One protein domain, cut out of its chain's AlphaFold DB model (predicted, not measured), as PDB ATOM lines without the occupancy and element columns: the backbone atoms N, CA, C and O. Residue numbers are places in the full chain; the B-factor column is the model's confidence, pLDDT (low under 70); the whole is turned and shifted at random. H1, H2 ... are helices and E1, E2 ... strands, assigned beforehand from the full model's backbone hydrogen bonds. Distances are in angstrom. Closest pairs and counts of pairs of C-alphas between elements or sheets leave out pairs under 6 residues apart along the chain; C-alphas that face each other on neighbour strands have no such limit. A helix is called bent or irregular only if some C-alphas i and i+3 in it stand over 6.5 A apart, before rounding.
ATOM      1  N   TYR A  18     -26.385  40.110 -56.067       51.59
ATOM      2  CA  TYR A  18     -25.404  39.097 -55.726       51.59
ATOM      3  C   TYR A  18     -24.638  38.641 -56.973       51.59
ATOM      4  O   TYR A  18     -23.877  37.671 -56.913       51.59
ATOM      5  N   ASP A  19     -24.797  39.360 -58.096       54.62
ATOM      6  CA  ASP A  19     -24.067  39.107 -59.331       54.62
ATOM      7  C   ASP A  19     -22.654  39.696 -59.300       54.62
ATOM      8  O   ASP A  19     -22.340  40.780 -59.802       54.62
ATOM      9  N   PHE A  20     -21.743  38.902 -58.745       54.00
ATOM     10  CA  PHE A  20     -20.315  39.187 -58.766       54.00
ATOM     11  C   PHE A  20     -19.624  38.781 -60.085       54.00
ATOM     12  O   PHE A  20     -18.399  38.886 -60.185       54.00
ATOM     13  N   SER A  21     -20.363  38.276 -61.081       46.12
ATOM     14  CA  SER A  21     -19.832  37.815 -62.370       46.12
ATOM     15  C   SER A  21     -19.674  38.941 -63.394       46.12
ATOM     16  O   SER A  21     -18.817  38.844 -64.273       46.12
ATOM     17  N   GLN A  22     -20.462  40.012 -63.265       42.81
ATOM     18  CA  GLN A  22     -20.449  41.171 -64.169       42.81
ATOM     19  C   GLN A  22     -20.025  42.485 -63.486       42.81
ATOM     20  O   GLN A  22     -20.021  43.537 -64.123       42.81
ATOM     21  N   GLY A  23     -19.674  42.461 -62.194       41.06
ATOM     22  CA  GLY A  23     -19.507  43.697 -61.416       41.06
ATOM     23  C   GLY A  23     -20.827  44.462 -61.249       41.06
ATOM     24  O   GLY A  23     -20.820  45.687 -61.100       41.06
ATOM     25  N   VAL A  24     -21.955  43.747 -61.319       42.44
ATOM     26  CA  VAL A  24     -23.293  44.312 -61.158       42.44
ATOM     27  C   VAL A  24     -23.573  44.508 -59.667       42.44
ATOM     28  O   VAL A  24     -23.055  43.825 -58.784       42.44
ATOM     29  N   ARG A  25     -24.241  45.627 -59.402       51.03
ATOM     30  CA  ARG A  25     -24.152  46.408 -58.173       51.03
ATOM     31  C   ARG A  25     -25.236  45.988 -57.200       51.03
ATOM     32  O   ARG A  25     -26.349  46.494 -57.284       51.03
ATOM     33  N   GLY A  26     -24.902  45.127 -56.251       49.78
ATOM     34  CA  GLY A  26     -25.867  44.755 -55.231       49.78
ATOM     35  C   GLY A  26     -26.115  45.676 -54.074       49.78
ATOM     36  O   GLY A  26     -25.492  46.727 -53.949       49.78
ATOM     37  N   LYS A  27     -27.045  45.249 -53.214       53.62
ATOM     38  CA  LYS A  27     -27.516  45.957 -52.015       53.62
ATOM     39  C   LYS A  27     -26.371  46.471 -51.135       53.62
ATOM     40  O   LYS A  27     -26.481  47.534 -50.533       53.62
ATOM     41  N   TYR A  28     -25.232  45.775 -51.143       51.38
ATOM     42  CA  TYR A  28     -24.021  46.134 -50.400       51.38
ATOM     43  C   TYR A  28     -22.904  46.753 -51.262       51.38
ATOM     44  O   TYR A  28     -21.838  47.080 -50.746       51.38
ATOM     45  N   HIS A  29     -23.107  46.966 -52.567       46.09
ATOM     46  CA  HIS A  29     -22.103  47.510 -53.494       46.09
ATOM     47  C   HIS A  29     -21.579  48.893 -53.067       46.09
ATOM     48  O   HIS A  29     -20.394  49.175 -53.231       46.09
ATOM     49  N   GLN A  30     -22.418  49.744 -52.463       43.78
ATOM     50  CA  GLN A  30     -21.956  51.019 -51.889       43.78
ATOM     51  C   GLN A  30     -21.040  50.838 -50.665       43.78
ATOM     52  O   GLN A  30     -20.115  51.627 -50.497       43.78
ATOM     53  N   ALA A  31     -21.226  49.789 -49.856       48.22
ATOM     54  CA  ALA A  31     -20.291  49.442 -48.777       48.22
ATOM     55  C   ALA A  31     -18.979  48.847 -49.331       48.22
ATOM     56  O   ALA A  31     -17.897  49.127 -48.817       48.22
ATOM     57  N   TYR A  32     -19.061  48.095 -50.435       47.56
ATOM     58  CA  TYR A  32     -17.908  47.520 -51.132       47.56
ATOM     59  C   TYR A  32     -17.008  48.553 -51.831       47.56
ATOM     60  O   TYR A  32     -15.787  48.401 -51.813       47.56
ATOM     61  N   GLN A  33     -17.572  49.599 -52.452       40.12
ATOM     62  CA  GLN A  33     -16.805  50.551 -53.276       40.12
ATOM     63  C   GLN A  33     -15.810  51.428 -52.506       40.12
ATOM     64  O   GLN A  33     -14.931  52.021 -53.126       40.12
ATOM     65  N   ASN A  34     -15.890  51.470 -51.176       39.62
ATOM     66  CA  ASN A  34     -14.969  52.257 -50.359       39.62
ATOM     67  C   ASN A  34     -13.808  51.450 -49.761       39.62
ATOM     68  O   ASN A  34     -13.135  51.973 -48.882       39.62
ATOM     69  N   ASN A  35     -13.544  50.204 -50.194       42.75
ATOM     70  CA  ASN A  35     -12.511  49.358 -49.559       42.75
ATOM     71  C   ASN A  35     -12.744  49.164 -48.037       42.75
ATOM     72  O   ASN A  35     -11.817  48.849 -47.295       42.75
ATOM     73  N   ASN A  36     -13.984  49.356 -47.573       43.09
ATOM     74  CA  ASN A  36     -14.327  49.493 -46.153       43.09
ATOM     75  C   ASN A  36     -14.950  48.238 -45.531       43.09
ATOM     76  O   ASN A  36     -15.367  48.287 -44.379       43.09
ATOM     77  N   LEU A  37     -15.017  47.120 -46.257       50.59
ATOM     78  CA  LEU A  37     -15.360  45.837 -45.651       50.59
ATOM     79  C   LEU A  37     -14.067  45.055 -45.408       50.59
ATOM     80  O   LEU A  37     -13.356  44.746 -46.373       50.59
ATOM     81  N   PRO A  38     -13.735  44.756 -44.141       58.91
ATOM     82  CA  PRO A  38     -12.677  43.824 -43.806       58.91
ATOM     83  C   PRO A  38     -12.790  42.548 -44.638       58.91
ATOM     84  O   PRO A  38     -13.882  42.084 -44.976       58.91
ATOM     85  N   LYS A  39     -11.639  41.970 -44.980       68.62
ATOM     86  CA  LYS A  39     -11.587  40.661 -45.627       68.62
ATOM     87  C   LYS A  39     -12.407  39.679 -44.784       68.62
ATOM     88  O   LYS A  39     -12.034  39.429 -43.641       68.62
ATOM     89  N   LEU A  40     -13.479  39.122 -45.357       81.38
ATOM     90  CA  LEU A  40     -14.257  38.064 -44.714       81.38
ATOM     91  C   LEU A  40     -13.331  36.863 -44.506       81.38
ATOM     92  O   LEU A  40     -12.961  36.172 -45.459       81.38
ATOM     93  N   GLN A  41     -12.863  36.679 -43.273       86.12
ATOM     94  CA  GLN A  41     -11.952  35.589 -42.942       86.12
ATOM     95  C   GLN A  41     -12.644  34.252 -43.206       86.12
ATOM     96  O   GLN A  41     -13.851  34.140 -43.031       86.12
ATOM     97  N   GLY A  42     -11.904  33.250 -43.680       89.56
ATOM     98  CA  GLY A  42     -12.475  31.938 -43.997       89.56
ATOM     99  C   GLY A  42     -13.371  31.891 -45.244       89.56
ATOM    100  O   GLY A  42     -13.881  30.826 -45.568       89.56
ATOM    101  N   ILE A  43     -13.543  32.998 -45.975       90.81
ATOM    102  CA  ILE A  43     -14.343  33.046 -47.206       90.81
ATOM    103  C   ILE A  43     -13.436  33.267 -48.416       90.81
ATOM    104  O   ILE A  43     -12.652  34.220 -48.466       90.81
ATOM    105  N   GLN A  44     -13.578  32.416 -49.431       90.06
ATOM    106  CA  GLN A  44     -12.876  32.564 -50.701       90.06
ATOM    107  C   GLN A  44     -13.820  32.346 -51.879       90.06
ATOM    108  O   GLN A  44     -14.447  31.303 -52.016       90.06
ATOM    109  N   PHE A  45     -13.889  33.320 -52.783       87.06
ATOM    110  CA  PHE A  45     -14.665  33.164 -54.007       87.06
ATOM    111  C   PHE A  45     -13.952  32.261 -55.011       87.06
ATOM    112  O   PHE A  45     -12.746  32.386 -55.233       87.06
ATOM    113  N   LEU A  46     -14.727  31.388 -55.647       86.06
ATOM    114  CA  LEU A  46     -14.290  30.554 -56.756       86.06
ATOM    115  C   LEU A  46     -14.644  31.254 -58.062       86.06
ATOM    116  O   LEU A  46     -15.769  31.735 -58.223       86.06
ATOM    117  N   THR A  47     -13.693  31.308 -58.991       83.94
ATOM    118  CA  THR A  47     -13.884  31.954 -60.290       83.94
ATOM    119  C   THR A  47     -13.700  30.990 -61.447       83.94
ATOM    120  O   THR A  47     -12.853  30.098 -61.396       83.94
ATOM    121  N   ASP A  48     -14.446  31.211 -62.523       82.94
ATOM    122  CA  ASP A  48     -14.209  30.525 -63.788       82.94
ATOM    123  C   ASP A  48     -13.003  31.107 -64.552       82.94
ATOM    124  O   ASP A  48     -12.340  32.054 -64.125       82.94
ATOM    125  N   GLN A  49     -12.741  30.559 -65.741       84.06
ATOM    126  CA  GLN A  49     -11.653  30.988 -66.630       84.06
ATOM    127  C   GLN A  49     -11.785  32.437 -67.135       84.06
ATOM    128  O   GLN A  49     -10.840  32.977 -67.704       84.06
ATOM    129  N   LYS A  50     -12.952  33.066 -66.957       82.56
ATOM    130  CA  LYS A  50     -13.239  34.459 -67.317       82.56
ATOM    131  C   LYS A  50     -13.255  35.374 -66.086       82.56
ATOM    132  O   LYS A  50     -13.721  36.503 -66.193       82.56
ATOM    133  N   ASN A  51     -12.753  34.904 -64.939       76.44
ATOM    134  CA  ASN A  51     -12.770  35.597 -63.645       76.44
ATOM    135  C   ASN A  51     -14.175  35.891 -63.095       76.44
ATOM    136  O   ASN A  51     -14.330  36.717 -62.194       76.44
ATOM    137  N   ARG A  52     -15.208  35.211 -63.596       75.62
ATOM    138  CA  ARG A  52     -16.565  35.335 -63.059       75.62
ATOM    139  C   ARG A  52     -16.662  34.518 -61.788       75.62
ATOM    140  O   ARG A  52     -16.259  33.359 -61.799       75.62
ATOM    141  N   ARG A  53     -17.212  35.080 -60.709       82.50
ATOM    142  CA  ARG A  53     -17.434  34.307 -59.481       82.50
ATOM    143  C   ARG A  53     -18.572  33.319 -59.711       82.50
ATOM    144  O   ARG A  53     -19.687  33.724 -60.020       82.50
ATOM    145  N   THR A  54     -18.279  32.035 -59.585       84.56
ATOM    146  CA  THR A  54     -19.231  30.939 -59.829       84.56
ATOM    147  C   THR A  54     -19.587  30.182 -58.560       84.56
ATOM    148  O   THR A  54     -20.461  29.320 -58.571       84.56
ATOM    149  N   GLY A  55     -18.910  30.484 -57.460       88.12
ATOM    150  CA  GLY A  55     -19.180  29.867 -56.181       88.12
ATOM    151  C   GLY A  55     -18.334  30.461 -55.077       88.12
ATOM    152  O   GLY A  55     -17.578  31.421 -55.271       88.12
ATOM    153  N   VAL A  56     -18.442  29.843 -53.916       90.31
ATOM    154  CA  VAL A  56     -17.706  30.231 -52.723       90.31
ATOM    155  C   VAL A  56     -17.229  28.991 -51.982       90.31
ATOM    156  O   VAL A  56     -17.918  27.975 -51.908       90.31
ATOM    157  N   PHE A  57     -16.015  29.091 -51.469       94.25
ATOM    158  CA  PHE A  57     -15.431  28.199 -50.490       94.25
ATOM    159  C   PHE A  57     -15.559  28.859 -49.119       94.25
ATOM    160  O   PHE A  57     -15.167  30.020 -48.948       94.25
ATOM    161  N   ILE A  58     -16.107  28.117 -48.164       95.25
ATOM    162  CA  ILE A  58     -16.342  28.565 -46.794       95.25
ATOM    163  C   ILE A  58     -15.593  27.616 -45.866       95.25
ATOM    164  O   ILE A  58     -15.870  26.417 -45.842       95.25
ATOM    165  N   ASP A  59     -14.652  28.160 -45.107       95.00
ATOM    166  CA  ASP A  59     -13.961  27.461 -44.032       95.00
ATOM    167  C   ASP A  59     -14.924  27.222 -42.863       95.00
ATOM    168  O   ASP A  59     -15.358  28.159 -42.189       95.00
ATOM    169  N   LEU A  60     -15.249  25.955 -42.622       94.75
ATOM    170  CA  LEU A  60     -16.161  25.565 -41.555       94.75
ATOM    171  C   LEU A  60     -15.484  25.597 -40.188       94.75
ATOM    172  O   LEU A  60     -16.192  25.725 -39.197       94.75
ATOM    173  N   LEU A  61     -14.152  25.550 -40.095       91.25
ATOM    174  CA  LEU A  61     -13.475  25.675 -38.800       91.25
ATOM    175  C   LEU A  61     -13.695  27.065 -38.191       91.25
ATOM    176  O   LEU A  61     -13.836  27.195 -36.978       91.25
ATOM    177  N   SER A  62     -13.761  28.087 -39.047       88.94
ATOM    178  CA  SER A  62     -14.023  29.472 -38.646       88.94
ATOM    179  C   SER A  62     -15.522  29.790 -38.529       88.94
ATOM    180  O   SER A  62     -15.897  30.657 -37.747       88.94
ATOM    181  N   HIS A  63     -16.380  29.089 -39.284       92.31
ATOM    182  CA  HIS A  63     -17.798  29.447 -39.467       92.31
ATOM    183  C   HIS A  63     -18.793  28.331 -39.134       92.31
ATOM    184  O   HIS A  63     -19.923  28.353 -39.622       92.31
ATOM    185  N   GLN A  64     -18.418  27.350 -38.308       91.94
ATOM    186  CA  GLN A  64     -19.267  26.182 -38.031       91.94
ATOM    187  C   GLN A  64     -20.657  26.571 -37.505       91.94
ATOM    188  O   GLN A  64     -21.669  26.097 -38.014       91.94
ATOM    189  N   GLN A  65     -20.717  27.457 -36.510       91.88
ATOM    190  CA  GLN A  65     -21.983  27.858 -35.893       91.88
ATOM    191  C   GLN A  65     -22.886  28.615 -36.875       91.88
ATOM    192  O   GLN A  65     -24.099  28.390 -36.909       91.88
ATOM    193  N   LEU A  66     -22.298  29.495 -37.687       92.06
ATOM    194  CA  LEU A  66     -23.012  30.197 -38.747       92.06
ATOM    195  C   LEU A  66     -23.576  29.200 -39.763       92.06
ATOM    196  O   LEU A  66     -24.765  29.238 -40.077       92.06
ATOM    197  N   TRP A  67     -22.739  28.273 -40.232       94.06
ATOM    198  CA  TRP A  67     -23.143  27.232 -41.167       94.06
ATOM    199  C   TRP A  67     -24.329  26.425 -40.638       94.06
ATOM    200  O   TRP A  67     -25.339  26.319 -41.325       94.06
ATOM    201  N   GLU A  68     -24.243  25.914 -39.409       92.38
ATOM    202  CA  GLU A  68     -25.315  25.138 -38.777       92.38
ATOM    203  C   GLU A  68     -26.608  25.957 -38.629       92.38
ATOM    204  O   GLU A  68     -27.706  25.447 -38.857       92.38
ATOM    205  N   THR A  69     -26.495  27.245 -38.299       92.12
ATOM    206  CA  THR A  69     -27.649  28.143 -38.142       92.12
ATOM    207  C   THR A  69     -28.394  28.339 -39.459       92.12
ATOM    208  O   THR A  69     -29.629  28.307 -39.485       92.12
ATOM    209  N   VAL A  70     -27.659  28.524 -40.555       92.69
ATOM    210  CA  VAL A  70     -28.270  28.769 -41.861       92.69
ATOM    211  C   VAL A  70     -28.733  27.460 -42.493       92.69
ATOM    212  O   VAL A  70     -29.883  27.368 -42.909       92.69
ATOM    213  N   ILE A  71     -27.908  26.406 -42.515       91.75
ATOM    214  CA  ILE A  71     -28.226  25.171 -43.250       91.75
ATOM    215  C   ILE A  71     -29.482  24.462 -42.730       91.75
ATOM    216  O   ILE A  71     -30.220  23.859 -43.508       91.75
ATOM    217  N   ASN A  72     -29.787  24.590 -41.436       90.44
ATOM    218  CA  ASN A  72     -31.003  24.033 -40.836       90.44
ATOM    219  C   ASN A  72     -32.297  24.649 -41.398       90.44
ATOM    220  O   ASN A  72     -33.361  24.036 -41.308       90.44
ATOM    221  N   GLN A  73     -32.216  25.831 -42.013       90.62
ATOM    222  CA  GLN A  73     -33.338  26.486 -42.692       90.62
ATOM    223  C   GLN A  73     -33.578  25.904 -44.097       90.62
ATOM    224  O   GLN A  73     -34.623  26.144 -44.700       90.62
ATOM    225  N   TYR A  74     -32.654  25.068 -44.585       89.31
ATOM    226  CA  TYR A  74     -32.663  24.464 -45.914       89.31
ATOM    227  C   TYR A  74     -32.682  22.920 -45.860       89.31
ATOM    228  O   TYR A  74     -31.784  22.258 -46.384       89.31
ATOM    229  N   PRO A  75     -33.733  22.288 -45.298       82.12
ATOM    230  CA  PRO A  75     -33.785  20.834 -45.081       82.12
ATOM    231  C   PRO A  75     -33.836  19.991 -46.368       82.12
ATOM    232  O   PRO A  75     -33.738  18.766 -46.314       82.12
ATOM    233  N   HIS A  76     -34.032  20.625 -47.525       84.31
ATOM    234  CA  HIS A  76     -34.130  19.968 -48.831       84.31
ATOM    235  C   HIS A  76     -32.976  20.329 -49.770       84.31
ATOM    236  O   HIS A  76     -33.067  20.057 -50.968       84.31
ATOM    237  N   LEU A  77     -31.910  20.951 -49.256       84.06
ATOM    238  CA  LEU A  77     -30.755  21.283 -50.078       84.06
ATOM    239  C   LEU A  77     -30.036  19.994 -50.511       84.06
ATOM    240  O   LEU A  77     -29.624  19.183 -49.681       84.06
ATOM    241  N   GLY A  78     -29.918  19.789 -51.820       79.88
ATOM    242  CA  GLY A  78     -29.139  18.696 -52.404       79.88
ATOM    243  C   GLY A  78     -27.730  19.149 -52.783       79.88
ATOM    244  O   GLY A  78     -27.453  20.339 -52.814       79.88
ATOM    245  N   ASN A  79     -26.858  18.193 -53.118       84.75
ATOM    246  CA  ASN A  79     -25.577  18.430 -53.803       84.75
ATOM    247  C   ASN A  79     -24.601  19.413 -53.124       84.75
ATOM    248  O   ASN A  79     -23.807  20.080 -53.791       84.75
ATOM    249  N   ILE A  80     -24.585  19.449 -51.792       89.69
ATOM    250  CA  ILE A  80     -23.563  20.197 -51.056       89.69
ATOM    251  C   ILE A  80     -22.251  19.419 -51.081       89.69
ATOM    252  O   ILE A  80     -22.197  18.243 -50.714       89.69
ATOM    253  N   HIS A  81     -21.183  20.096 -51.488       91.56
ATOM    254  CA  HIS A  81     -19.853  19.515 -51.551       91.56
ATOM    255  C   HIS A  81     -19.033  19.969 -50.349       91.56
ATOM    256  O   HIS A  81     -18.883  21.166 -50.104       91.56
ATOM    257  N   PHE A  82     -18.465  19.008 -49.628       94.50
ATOM    258  CA  PHE A  82     -17.613  19.266 -48.474       94.50
ATOM    259  C   PHE A  82     -16.177  18.852 -48.762       94.50
ATOM    260  O   PHE A  82     -15.926  17.834 -49.410       94.50
ATOM    261  N   LEU A  83     -15.238  19.622 -48.224       94.00
ATOM    262  CA  LEU A  83     -13.874  19.165 -48.017       94.00
ATOM    263  C   LEU A  83     -13.806  18.516 -46.635       94.00
ATOM    264  O   LEU A  83     -14.188  19.137 -45.640       94.00
ATOM    265  N   THR A  84     -13.307  17.286 -46.580       95.19
ATOM    266  CA  THR A  84     -13.113  16.550 -45.330       95.19
ATOM    267  C   THR A  84     -11.638  16.304 -45.060       95.19
ATOM    268  O   THR A  84     -10.854  16.120 -45.992       95.19
ATOM    269  N   ASP A  85     -11.262  16.266 -43.788       94.44
ATOM    270  CA  ASP A  85      -9.922  15.860 -43.376       94.44
ATOM    271  C   ASP A  85      -9.726  14.329 -43.445       94.44
ATOM    272  O   ASP A  85     -10.601  13.572 -43.873       94.44
ATOM    273  N   SER A  86      -8.559  13.851 -42.997       94.69
ATOM    274  CA  SER A  86      -8.233  12.418 -42.963       94.69
ATOM    275  C   SER A  86      -9.093  11.591 -41.997       94.69
ATOM    276  O   SER A  86      -9.076  10.367 -42.083       94.69
ATOM    277  N   GLN A  87      -9.788  12.235 -41.056       94.88
ATOM    278  CA  GLN A  87     -10.683  11.595 -40.088       94.88
ATOM    279  C   GLN A  87     -12.154  11.642 -40.541       94.88
ATOM    280  O   GLN A  87     -13.020  11.081 -39.873       94.88
ATOM    281  N   GLY A  88     -12.444  12.284 -41.677       91.56
ATOM    282  CA  GLY A  88     -13.799  12.466 -42.194       91.56
ATOM    283  C   GLY A  88     -14.533  13.673 -41.602       91.56
ATOM    284  O   GLY A  88     -15.727  13.831 -41.855       91.56
ATOM    285  N   GLN A  89     -13.852  14.535 -40.842       93.06
ATOM    286  CA  GLN A  89     -14.436  15.778 -40.349       93.06
ATOM    287  C   GLN A  89     -14.589  16.770 -41.505       93.06
ATOM    288  O   GLN A  89     -13.649  16.990 -42.267       93.06
ATOM    289  N   GLN A  90     -15.765  17.389 -41.628       94.31
ATOM    290  CA  GLN A  90     -16.012  18.462 -42.591       94.31
ATOM    291  C   GLN A  90     -15.269  19.724 -42.143       94.31
ATOM    292  O   GLN A  90     -15.551  20.265 -41.077       94.31
ATOM    293  N   ILE A  91     -14.316  20.178 -42.953       95.44
ATOM    294  CA  ILE A  91     -13.475  21.346 -42.651       95.44
ATOM    295  C   ILE A  91     -13.811  22.548 -43.530       95.44
ATOM    296  O   ILE A  91     -13.523  23.678 -43.161       95.44
ATOM    297  N   ALA A  92     -14.446  22.325 -44.680       95.94
ATOM    298  CA  ALA A  92     -14.947  23.399 -45.522       95.94
ATOM    299  C   ALA A  92     -16.134  22.939 -46.367       95.94
ATOM    300  O   ALA A  92     -16.308  21.743 -46.620       95.94
ATOM    301  N   VAL A  93     -16.912  23.902 -46.849       95.94
ATOM    302  CA  VAL A  93     -18.015  23.681 -47.785       95.94
ATOM    303  C   VAL A  93     -17.826  24.521 -49.041       95.94
ATOM    304  O   VAL A  93     -17.360  25.661 -48.993       95.94
ATOM    305  N   ILE A  94     -18.175  23.933 -50.182       94.50
ATOM    306  CA  ILE A  94     -18.179  24.594 -51.481       94.50
ATOM    307  C   ILE A  94     -19.624  24.756 -51.930       94.50
ATOM    308  O   ILE A  94     -20.354  23.776 -52.083       94.50
ATOM    309  N   LEU A  95     -20.010  26.001 -52.197       91.88
ATOM    310  CA  LEU A  95     -21.315  26.349 -52.738       91.88
ATOM    311  C   LEU A  95     -21.159  26.832 -54.179       91.88
ATOM    312  O   LEU A  95     -20.498  27.835 -54.446       91.88
ATOM    313  N   ASN A  96     -21.784  26.119 -55.112       87.44
ATOM    314  CA  ASN A  96     -21.984  26.585 -56.484       87.44
ATOM    315  C   ASN A  96     -23.144  27.590 -56.521       87.44
ATOM    316  O   ASN A  96     -24.245  27.242 -56.104       87.44
ATOM    317  N   PHE A  97     -22.936  28.798 -57.049       83.94
ATOM    318  CA  PHE A  97     -23.993  29.811 -57.114       83.94
ATOM    319  C   PHE A  97     -25.161  29.423 -58.018       83.94
ATOM    320  O   PHE A  97     -26.273  29.857 -57.765       83.94
ATOM    321  N   GLN A  98     -24.967  28.578 -59.028       83.38
ATOM    322  CA  GLN A  98     -26.081  28.105 -59.852       83.38
ATOM    323  C   GLN A  98     -27.093  27.267 -59.050       83.38
ATOM    324  O   GLN A  98     -28.265  27.207 -59.409       83.38
ATOM    325  N   GLU A  99     -26.643  26.616 -57.976       83.75
ATOM    326  CA  GLU A  99     -27.448  25.670 -57.193       83.75
ATOM    327  C   GLU A  99     -27.769  26.190 -55.786       83.75
ATOM    328  O   GLU A  99     -28.788  25.833 -55.204       83.75
ATOM    329  N   HIS A 100     -26.901  27.036 -55.232       88.75
ATOM    330  CA  HIS A 100     -26.879  27.381 -53.812       88.75
ATOM    331  C   HIS A 100     -26.889  28.895 -53.573       88.75
ATOM    332  O   HIS A 100     -26.415  29.352 -52.533       88.75
ATOM    333  N   LEU A 101     -27.381  29.692 -54.530       83.56
ATOM    334  CA  LEU A 101     -27.335  31.148 -54.416       83.56
ATOM    335  C   LEU A 101     -28.056  31.655 -53.168       83.56
ATOM    336  O   LEU A 101     -27.455  32.398 -52.405       83.56
ATOM    337  N   THR A 102     -29.301  31.240 -52.938       84.88
ATOM    338  CA  THR A 102     -30.102  31.708 -51.794       84.88
ATOM    339  C   THR A 102     -29.427  31.377 -50.463       84.88
ATOM    340  O   THR A 102     -29.303  32.236 -49.599       84.88
ATOM    341  N   LEU A 103     -28.873  30.166 -50.340       90.56
ATOM    342  CA  LEU A 103     -28.087  29.780 -49.168       90.56
ATOM    343  C   LEU A 103     -26.873  30.699 -48.974       90.56
ATOM    344  O   LEU A 103     -26.585  31.128 -47.859       90.56
ATOM    345  N   TRP A 104     -26.153  31.009 -50.054       90.06
ATOM    346  CA  TRP A 104     -25.027  31.934 -49.981       90.06
ATOM    347  C   TRP A 104     -25.459  33.347 -49.574       90.06
ATOM    348  O   TRP A 104     -24.766  33.963 -48.770       90.06
ATOM    349  N   GLN A 105     -26.582  33.851 -50.090       84.81
ATOM    350  CA  GLN A 105     -27.116  35.172 -49.733       84.81
ATOM    351  C   GLN A 105     -27.361  35.277 -48.227       84.81
ATOM    352  O   GLN A 105     -26.877  36.215 -47.600       84.81
ATOM    353  N   ASP A 106     -27.994  34.266 -47.633       89.50
ATOM    354  CA  ASP A 106     -28.246  34.240 -46.192       89.50
ATOM    355  C   ASP A 106     -26.951  34.189 -45.379       89.50
ATOM    356  O   ASP A 106     -26.788  34.952 -44.428       89.50
ATOM    357  N   ILE A 107     -26.004  33.320 -45.750       90.88
ATOM    358  CA  ILE A 107     -24.690  33.247 -45.088       90.88
ATOM    359  C   ILE A 107     -23.988  34.603 -45.168       90.88
ATOM    360  O   ILE A 107     -23.442  35.090 -44.178       90.88
ATOM    361  N   TYR A 108     -24.006  35.216 -46.346       86.44
ATOM    362  CA  TYR A 108     -23.357  36.488 -46.597       86.44
ATOM    363  C   TYR A 108     -23.974  37.625 -45.771       86.44
ATOM    364  O   TYR A 108     -23.235  38.408 -45.172       86.44
ATOM    365  N   ASP A 109     -25.302  37.684 -45.669       85.31
ATOM    366  CA  ASP A 109     -26.003  38.682 -44.857       85.31
ATOM    367  C   ASP A 109     -25.637  38.573 -43.370       85.31
ATOM    368  O   ASP A 109     -25.399  39.597 -42.724       85.31
ATOM    369  N   HIS A 110     -25.506  37.353 -42.836       88.62
ATOM    370  CA  HIS A 110     -25.060  37.138 -41.454       88.62
ATOM    371  C   HIS A 110     -23.607  37.574 -41.243       88.62
ATOM    372  O   HIS A 110     -23.322  38.306 -40.299       88.62
ATOM    373  N   LEU A 111     -22.697  37.197 -42.151       85.75
ATOM    374  CA  LEU A 111     -21.285  37.596 -42.075       85.75
ATOM    375  C   LEU A 111     -21.116  39.116 -42.041       85.75
ATOM    376  O   LEU A 111     -20.251  39.643 -41.345       85.75
ATOM    377  N   ILE A 112     -21.931  39.828 -42.818       81.38
ATOM    378  CA  ILE A 112     -21.901  41.285 -42.866       81.38
ATOM    379  C   ILE A 112     -22.541  41.902 -41.625       81.38
ATOM    380  O   ILE A 112     -22.018  42.894 -41.120       81.38
ATOM    381  N   ALA A 113     -23.639  41.336 -41.123       82.62
ATOM    382  CA  ALA A 113     -24.255  41.795 -39.883       82.62
ATOM    383  C   ALA A 113     -23.280  41.687 -38.701       82.62
ATOM    384  O   ALA A 113     -23.134  42.654 -37.956       82.62
ATOM    385  N   ASP A 114     -22.571  40.564 -38.575       79.62
ATOM    386  CA  ASP A 114     -21.558  40.364 -37.534       79.62
ATOM    387  C   ASP A 114     -20.438  41.406 -37.645       79.62
ATOM    388  O   ASP A 114     -20.091  42.051 -36.660       79.62
ATOM    389  N   LEU A 115     -19.959  41.672 -38.863       75.44
ATOM    390  CA  LEU A 115     -18.900  42.650 -39.120       75.44
ATOM    391  C   LEU A 115     -19.290  44.099 -38.797       75.44
ATOM    392  O   LEU A 115     -18.421  44.918 -38.518       75.44
ATOM    393  N   MET A 116     -20.576  44.444 -38.899       71.56
ATOM    394  CA  MET A 116     -21.080  45.782 -38.557       71.56
ATOM    395  C   MET A 116     -21.411  45.939 -37.066       71.56
ATOM    396  O   MET A 116     -21.654  47.064 -36.624       71.56
ATOM    397  N   ASN A 117     -21.466  44.835 -36.317       65.12
ATOM    398  CA  ASN A 117     -21.741  44.819 -34.880       65.12
ATOM    399  C   ASN A 117     -20.461  44.769 -34.018       65.12
ATOM    400  O   ASN A 117     -20.569  44.905 -32.796       65.12
ATOM    401  N   GLU A 118     -19.286  44.581 -34.631       51.91
ATOM    402  CA  GLU A 118     -17.952  44.723 -34.012       51.91
ATOM    403  C   GLU A 118     -17.447  46.176 -34.030       51.91
ATOM    404  O   GLU A 118     -16.893  46.612 -32.991       51.91
TER     405      GLU A 118
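Overview. This is residues 18 to 118 of the 118 residues of an uncharacterized protein of Cuspidothrix issatschenkoi CHARLIE-1 (UniProt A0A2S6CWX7). A curled, twisted sheet of four strands has two helices over the same face: the long, kinked H3 runs slantwise over the strands, and H2 stands up from the sheet and meets H3 about at right angles. Before the sheet comes a low-confidence stretch with the tiny helix H1, set off from the other helices. The printed part has 101 residues, with three named helices and four named strands in the order H1 E1 E2 H2 E3 E4 H3, of mixed class; the antiparallel sheet runs E1 E2 E4 E3. It is compact, with a radius of gyration of the C-alphas of 14.0 A and spans of 42 by 35 by 26 A.

Arrangement. Start at H1, residues 29 to 32; it is not on the sheet. Next look at E1, residues 43 to 47, and E2, residues 53 to 59, an antiparallel hairpin at 152 degrees, with N 44 and O 57 2.9 A apart. H2, residues 60 to 71, is on the sheet at a height of 8.7 A and stands up from it by 54 degrees. E3, residues 81 to 84, and E4, residues 90 to 96, make the second hairpin, antiparallel at 158 degrees, with N 83 and O 92 2.9 A apart. E2 and E4 are antiparallel neighbours at 165 degrees, with N 56 and O 95 2.9 A apart. E2, H2 and E3 form a split strand-helix-strand unit, two strands running the same way with E4 between them, its crossover right-handed. H3, residues 97 to 117, is on the same face as H2 at a height of 10.6 A, in two layers, a helix on one face of a sheet; it runs slantwise to the strands, at 46 degrees to E4 on the local plane. With residues 103 to 110 alone H3 touches H2, only just about perpendicular at 70.5 degrees; their closest C-alphas, those of Val 70 and Ile 107, are 6.6 A apart. O i to N i+4 pairs within hydrogen-bond range number 6 of 8 in H2 and 15 of 17 in H3; H1 is too short for such a pair.

Along the chain. Find C-alpha 29 at (-22.103, 47.510, -53.494), where H1 begins its 4.8 A. E1 covers 13.1 A, E2 17.3 A, H2 12.2 A, E3 9.6 A and E4 17.2 A. H3 runs 26.9 A to C-alpha 117 at (-21.741, 44.819, -34.880), with a kink of 46 degrees near residue 104. H2 and H3 are irregular: C-alphas 62 and 65 are 8.6 A apart, and C-alphas 99 and 102 are 8.5 A apart.

Size, cuts and confidence. The C-alphas farthest apart, those of Gln 30 and Gln 87, are 42.7 A from each other. The printed part has no cut, and no link is long. Mean pLDDT of the printed part is 79.0; look for values under 70 at residues 18 to 39 and 117 to 118.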